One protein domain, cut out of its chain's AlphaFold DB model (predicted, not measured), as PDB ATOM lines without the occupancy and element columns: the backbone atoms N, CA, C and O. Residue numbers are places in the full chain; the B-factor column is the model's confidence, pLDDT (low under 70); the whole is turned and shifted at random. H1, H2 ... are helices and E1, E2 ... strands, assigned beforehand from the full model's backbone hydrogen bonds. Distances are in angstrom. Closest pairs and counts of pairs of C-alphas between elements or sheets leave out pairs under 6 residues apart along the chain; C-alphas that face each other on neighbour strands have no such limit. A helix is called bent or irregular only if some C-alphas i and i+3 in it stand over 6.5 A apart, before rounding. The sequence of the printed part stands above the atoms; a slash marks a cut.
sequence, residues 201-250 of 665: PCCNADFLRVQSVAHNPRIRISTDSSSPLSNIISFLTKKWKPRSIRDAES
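AT A GLANCE: This is residues 201 to 250 of the 665 residues of the protein "EOG090X01XB" of Daphnia barbata (UniProt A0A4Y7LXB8). The model is an open, flat V of chain with a helix at each end: strand E1 makes one limb, helix H2 folds back as the other, and the turn between them sticks out as the tip, with residues 224 to 231 standing free. H1 lies at the open end of the E1 limb, and H3 turns off past the end of the H2 limb, with no two helices touching. The printed part has 50 residues, with three named helices and one named strand in the order H1, E1, H2, H3, and E1 pairs with no named strand. The class is mostly helix. The whole is loose, with a radius of gyration of the C-alphas of 12.6 A and spans of 35 by 28 by 13 A.

IN THESE COORDINATES: H1 is residues 204 to 212, 12.1 A from first to last C-alpha, and C-alpha 204 is at (31.896, 36.577, 32.399). E1 is residues 219 to 224 and is 16.1 A long, from C-alpha 219 at (38.582, 48.900, 26.112) to C-alpha 224 at (43.632, 54.623, 11.904). H2, the longest helix by residues, is residues 229 to 239 and is 15.3 A long. H3 is residues 243 to 250, 10.4 A long, and ends with C-alpha 250 at (61.929, 37.986, 33.613).

HOW THE PARTS SIT: H1 is joined to E1 by a short link of 6 residues, and the two are apart. A tight link of 4 residues joins E1 to H2, which are apart as well. Along z, the N-to-C direction of E1 has the component -0.87 and that of H2 has 0.93. A tight link of 3 residues joins H2 to H3, and these too are apart. H1 is apart from H2 and from H3, and E1 is apart from H3. In H1, H2 and H3 each O i to N i+4 pair is within hydrogen-bond range. No helix is bent or irregular.

THE WHOLE: The two C-alphas farthest apart are those of Ser 225 and Ala 248, at 36.2 A, and the C-alphas of Pro 201 and Ser 250 are 28.9 A apart. Without the stretch that stands free, the body has 42 residues and spans 30 by 26 by 13 A. The printed part has no cut, and no link is long. The mean pLDDT of the printed part is 72.5, with 13 residues under 70: residues 203, 205, 208 and 225, and residues 242 to 250, of which 243 to 250 belong to H3. The mean pLDDT of H3 is 63.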
ATOM      1  N   PRO A 201      33.865  42.078  26.587       78.44
ATOM      2  CA  PRO A 201      33.967  40.632  26.806       78.44
ATOM      3  C   PRO A 201      32.669  39.929  26.402       78.44
ATOM      4  O   PRO A 201      31.589  40.445  26.698       78.44
ATOM      5  N   CYS A 202      32.754  38.771  25.737       72.69
ATOM      6  CA  CYS A 202      31.552  38.060  25.288       72.69
ATOM      7  C   CYS A 202      30.898  37.229  26.409       72.69
ATOM      8  O   CYS A 202      29.704  36.941  26.337       72.69
ATOM      9  N   CYS A 203      31.647  36.860  27.451       65.44
ATOM     10  CA  CYS A 203      31.131  36.209  28.651       65.44
ATOM     11  C   CYS A 203      31.865  36.647  29.935       65.44
ATOM     12  O   CYS A 203      32.902  37.317  29.918       65.44
ATOM     13  N   ASN A 204      31.331  36.232  31.090       70.94
ATOM     14  CA  ASN A 204      31.896  36.577  32.399       70.94
ATOM     15  C   ASN A 204      33.320  36.028  32.611       70.94
ATOM     16  O   ASN A 204      34.084  36.627  33.364       70.94
ATOM     17  N   ALA A 205      33.704  34.927  31.951       68.12
ATOM     18  CA  ALA A 205      35.060  34.387  32.058       68.12
ATOM     19  C   ALA A 205      36.102  35.313  31.403       68.12
ATOM     20  O   ALA A 205      37.170  35.528  31.976       68.12
ATOM     21  N   ASP A 206      35.770  35.927  30.261       70.06
ATOM     22  CA  ASP A 206      36.626  36.915  29.593       70.06
ATOM     23  C   ASP A 206      36.784  38.174  30.463       70.06
ATOM     24  O   ASP A 206      37.894  38.670  30.668       70.06
ATOM     25  N   PHE A 207      35.665  38.653  31.026       73.19
ATOM     26  CA  PHE A 207      35.615  39.810  31.926       73.19
ATOM     27  C   PHE A 207      36.533  39.604  33.142       73.19
ATOM     28  O   PHE A 207      37.435  40.410  33.374       73.19
ATOM     29  N   LEU A 208      36.357  38.489  33.862       67.25
ATOM     30  CA  LEU A 208      37.138  38.150  35.057       67.25
ATOM     31  C   LEU A 208      38.621  37.879  34.736       67.25
ATOM     32  O   LEU A 208      39.489  38.211  35.544       67.25
ATOM     33  N   ARG A 209      38.946  37.327  33.556       70.94
ATOM     34  CA  ARG A 209      40.338  37.097  33.128       70.94
ATOM     35  C   ARG A 209      41.078  38.398  32.810       70.94
ATOM     36  O   ARG A 209      42.237  38.518  33.188       70.94
ATOM     37  N   VAL A 210      40.452  39.373  32.152       71.06
ATOM     38  CA  VAL A 210      41.099  40.681  31.913       71.06
ATOM     39  C   VAL A 210      41.230  41.479  33.219       71.06
ATOM     40  O   VAL A 210      42.267  42.095  33.483       71.06
ATOM     41  N   GLN A 211      40.210  41.397  34.073       71.50
ATOM     42  CA  GLN A 211      40.185  41.978  35.414       71.50
ATOM     43  C   GLN A 211      41.293  41.433  36.329       71.50
ATOM     44  O   GLN A 211      41.921  42.220  37.036       71.50
ATOM     45  N   SER A 212      41.597  40.128  36.308       70.19
ATOM     46  CA  SER A 212      42.638  39.548  37.177       70.19
ATOM     47  C   SER A 212      44.064  39.992  36.816       70.19
ATOM     48  O   SER A 212      44.949  39.997  37.672       70.19
ATOM     49  N   VAL A 213      44.280  40.487  35.591       71.75
ATOM     50  CA  VAL A 213      45.517  41.182  35.175       71.75
ATOM     51  C   VAL A 213      45.467  42.687  35.530       71.75
ATOM     52  O   VAL A 213      46.285  43.473  35.058       71.75
ATOM     53  N   ALA A 214      44.521  43.112  36.377       71.94
ATOM     54  CA  ALA A 214      44.275  44.492  36.811       71.94
ATOM     55  C   ALA A 214      44.026  45.487  35.658       71.94
ATOM     56  O   ALA A 214      44.430  46.650  35.720       71.94
ATOM     57  N   HIS A 215      43.362  45.034  34.592       71.94
ATOM     58  CA  HIS A 215      43.031  45.850  33.426       71.94
ATOM     59  C   HIS A 215      41.519  46.038  33.258       71.94
ATOM     60  O   HIS A 215      40.724  45.180  33.622       71.94
ATOM     61  N   ASN A 216      41.121  47.159  32.646       73.56
ATOM     62  CA  ASN A 216      39.727  47.401  32.273       73.56
ATOM     63  C   ASN A 216      39.288  46.409  31.167       73.56
ATOM     64  O   ASN A 216      39.893  46.437  30.091       73.56
ATOM     65  N   PRO A 217      38.244  45.583  31.381       71.00
ATOM     66  CA  PRO A 217      37.741  44.641  30.378       71.00
ATOM     67  C   PRO A 217      36.970  45.302  29.225       71.00
ATOM     68  O   PRO A 217      36.801  44.675  28.186       71.00
ATOM     69  N   ARG A 218      36.512  46.554  29.372       74.06
ATOM     70  CA  ARG A 218      35.851  47.327  28.304       74.06
ATOM     71  C   ARG A 218      36.814  48.367  27.736       74.06
ATOM     72  O   ARG A 218      36.872  49.496  28.228       74.06
ATOM     73  N   ILE A 219      37.603  47.990  26.729       77.94
ATOM     74  CA  ILE A 219      38.582  48.900  26.112       77.94
ATOM     75  C   ILE A 219      37.998  49.535  24.851       77.94
ATOM     76  O   ILE A 219      37.700  48.852  23.878       77.94
ATOM     77  N   ARG A 220      37.938  50.868  24.834       79.94
ATOM     78  CA  ARG A 220      37.665  51.657  23.629       79.94
ATOM     79  C   ARG A 220      38.992  52.112  23.018       79.94
ATOM     80  O   ARG A 220      39.679  52.962  23.579       79.94
ATOM     81  N   ILE A 221      39.377  51.491  21.905       80.25
ATOM     82  CA  ILE A 221      40.595  51.789  21.142       80.25
ATOM     83  C   ILE A 221      40.224  52.708  19.985       80.25
ATOM     84  O   ILE A 221      39.188  52.540  19.349       80.25
ATOM     85  N   SER A 222      41.075  53.684  19.692       80.00
ATOM     86  CA  SER A 222      40.904  54.566  18.545       80.00
ATOM     87  C   SER A 222      42.153  54.489  17.678       80.00
ATOM     88  O   SER A 222      43.252  54.729  18.175       80.00
ATOM     89  N   THR A 223      41.980  54.077  16.425       79.25
ATOM     90  CA  THR A 223      43.054  53.608  15.541       79.25
ATOM     91  C   THR A 223      42.781  54.026  14.103       79.25
ATOM     92  O   THR A 223      41.626  54.242  13.744       79.25
ATOM     93  N   ASP A 224      43.806  54.129  13.270       75.25
ATOM     94  CA  ASP A 224      43.632  54.623  11.904       75.25
ATOM     95  C   ASP A 224      43.072  53.522  10.993       75.25
ATOM     96  O   ASP A 224      43.401  52.343  11.156       75.25
ATOM     97  N   SER A 225      42.233  53.875  10.015       67.94
ATOM     98  CA  SER A 225      41.577  52.888   9.128       67.94
ATOM     99  C   SER A 225      42.528  52.119   8.198       67.94
ATOM    100  O   SER A 225      42.119  51.143   7.571       67.94
ATOM    101  N   SER A 226      43.799  52.518   8.137       73.00
ATOM    102  CA  SER A 226      44.896  51.807   7.470       73.00
ATOM    103  C   SER A 226      45.561  50.728   8.337       73.00
ATOM    104  O   SER A 226      46.349  49.934   7.822       73.00
ATOM    105  N   SER A 227      45.289  50.693   9.646       74.81
ATOM    106  CA  SER A 227      45.976  49.803  10.586       74.81
ATOM    107  C   SER A 227      45.362  48.392  10.619       74.81
ATOM    108  O   SER A 227      44.138  48.239  10.668       74.81
ATOM    109  N   PRO A 228      46.178  47.319  10.607       78.88
ATOM    110  CA  PRO A 228      45.662  45.960  10.687       78.88
ATOM    111  C   PRO A 228      45.310  45.589  12.134       78.88
ATOM    112  O   PRO A 228      46.078  45.832  13.068       78.88
ATOM    113  N   LEU A 229      44.172  44.912  12.315       73.69
ATOM    114  CA  LEU A 229      43.673  44.463  13.624       73.69
ATOM    115  C   LEU A 229      44.680  43.573  14.386       73.69
ATOM    116  O   LEU A 229      44.677  43.553  15.614       73.69
ATOM    117  N   SER A 230      45.590  42.897  13.677       77.62
ATOM    118  CA  SER A 230      46.699  42.123  14.253       77.62
ATOM    119  C   SER A 230      47.626  42.945  15.158       77.62
ATOM    120  O   SER A 230      48.149  42.398  16.125       77.62
ATOM    121  N   ASN A 231      47.804  44.246  14.901       79.81
ATOM    122  CA  ASN A 231      48.615  45.131  15.747       79.81
ATOM    123  C   ASN A 231      47.919  45.426  17.083       79.81
ATOM    124  O   ASN A 231      48.567  45.528  18.123       79.81
ATOM    125  N   ILE A 232      46.588  45.527  17.062       79.31
ATOM    126  CA  ILE A 232      45.772  45.674  18.271       79.31
ATOM    127  C   ILE A 232      45.756  44.358  19.046       79.31
ATOM    128  O   ILE A 232      45.990  44.369  20.251       79.31
ATOM    129  N   ILE A 233      45.548  43.228  18.362       78.44
ATOM    130  CA  ILE A 233      45.572  41.898  18.979       78.44
ATOM    131  C   ILE A 233      46.926  41.646  19.650       78.44
ATOM    132  O   ILE A 233      46.946  41.371  20.842       78.44
ATOM    133  N   SER A 234      48.057  41.822  18.958       77.12
ATOM    134  CA  SER A 234      49.385  41.556  19.534       77.12
ATOM    135  C   SER A 234      49.738  42.482  20.707       77.12
ATOM    136  O   SER A 234      50.286  42.018  21.710       77.12
ATOM    137  N   PHE A 235      49.361  43.766  20.639       79.56
ATOM    138  CA  PHE A 235      49.483  44.695  21.764       79.56
ATOM    139  C   PHE A 235      48.664  44.231  22.975       79.56
ATOM    140  O   PHE A 235      49.173  44.217  24.096       79.56
ATOM    141  N   LEU A 236      47.415  43.818  22.755       79.12
ATOM    142  CA  LEU A 236      46.522  43.328  23.799       79.12
ATOM    143  C   LEU A 236      47.003  41.992  24.387       79.12
ATOM    144  O   LEU A 236      47.070  41.879  25.608       79.12
ATOM    145  N   THR A 237      47.452  41.035  23.567       76.88
ATOM    146  CA  THR A 237      48.088  39.786  24.023       76.88
ATOM    147  C   THR A 237      49.304  40.067  24.907       76.88
ATOM    148  O   THR A 237      49.436  39.471  25.972       76.88
ATOM    149  N   LYS A 238      50.185  41.004  24.517       76.06
ATOM    150  CA  LYS A 238      51.359  41.373  25.331       76.06
ATOM    151  C   LYS A 238      50.965  42.095  26.626       76.06
ATOM    152  O   LYS A 238      51.575  41.856  27.665       76.06
ATOM    153  N   LYS A 239      49.959  42.970  26.577       75.44
ATOM    154  CA  LYS A 239      49.505  43.784  27.715       75.44
ATOM    155  C   LYS A 239      48.723  42.985  28.762       75.44
ATOM    156  O   LYS A 239      48.809  43.294  29.948       75.44
ATOM    157  N   TRP A 240      47.997  41.959  28.328       76.38
ATOM    158  CA  TRP A 240      47.170  41.094  29.168       76.38
ATOM    159  C   TRP A 240      47.819  39.740  29.505       76.38
ATOM    160  O   TRP A 240      47.126  38.836  29.970       76.38
ATOM    161  N   LYS A 241      49.144  39.596  29.337       73.75
ATOM    162  CA  LYS A 241      49.871  38.437  29.880       73.75
ATOM    163  C   LYS A 241      49.648  38.322  31.402       73.75
ATOM    164  O   LYS A 241      49.829  39.322  32.104       73.75
ATOM    165  N   PRO A 242      49.314  37.125  31.925       66.31
ATOM    166  CA  PRO A 242      49.338  36.829  33.358       66.31
ATOM    167  C   PRO A 242      50.665  37.222  34.024       66.31
ATOM    168  O   PRO A 242      51.715  37.191  33.379       66.31
ATOM    169  N   ARG A 243      50.627  37.566  35.321       63.41
ATOM    170  CA  ARG A 243      51.842  37.914  36.085       63.41
ATOM    171  C   ARG A 243      52.820  36.742  36.123       63.41
ATOM    172  O   ARG A 243      53.931  36.912  35.663       63.41
ATOM    173  N   SER A 244      52.341  35.549  36.472       60.44
ATOM    174  CA  SER A 244      53.027  34.252  36.331       60.44
ATOM    175  C   SER A 244      53.916  34.142  35.084       60.44
ATOM    176  O   SER A 244      55.100  33.846  35.199       60.44
ATOM    177  N   ILE A 245      53.365  34.421  33.896       63.62
ATOM    178  CA  ILE A 245      54.101  34.337  32.625       63.62
ATOM    179  C   ILE A 245      55.122  35.476  32.488       63.62
ATOM    180  O   ILE A 245      56.224  35.246  32.007       63.62
ATOM    181  N   ARG A 246      54.794  36.697  32.926       63.09
ATOM    182  CA  ARG A 246      55.739  37.828  32.911       63.09
ATOM    183  C   ARG A 246      56.905  37.638  33.878       63.09
ATOM    184  O   ARG A 246      58.025  37.987  33.532       63.09
ATOM    185  N   ASP A 247      56.620  37.107  35.058       63.62
ATOM    186  CA  ASP A 247      57.584  36.884  36.127       63.62
ATOM    187  C   ASP A 247      58.535  35.738  35.716       63.62
ATOM    188  O   ASP A 247      59.752  35.867  35.848       63.62
ATOM    189  N   ALA A 248      58.003  34.674  35.092       61.00
ATOM    190  CA  ALA A 248      58.793  33.614  34.460       61.00
ATOM    191  C   ALA A 248      59.631  34.113  33.264       61.00
ATOM    192  O   ALA A 248      60.788  33.721  33.133       61.00
ATOM    193  N   GLU A 249      59.091  35.004  32.423       66.81
ATOM    194  CA  GLU A 249      59.853  35.648  31.341       66.81
ATOM    195  C   GLU A 249      61.018  36.485  31.895       66.81
ATOM    196  O   GLU A 249      62.131  36.349  31.396       66.81
ATOM    197  N   SER A 250      60.820  37.263  32.969       62.75
ATOM    198  CA  SER A 250      61.929  37.986  33.613       62.75
ATOM    199  C   SER A 250      62.953  37.065  34.278       62.75
ATOM    200  O   SER A 250      64.141  37.326  34.158       62.75
TER     201      SER A 250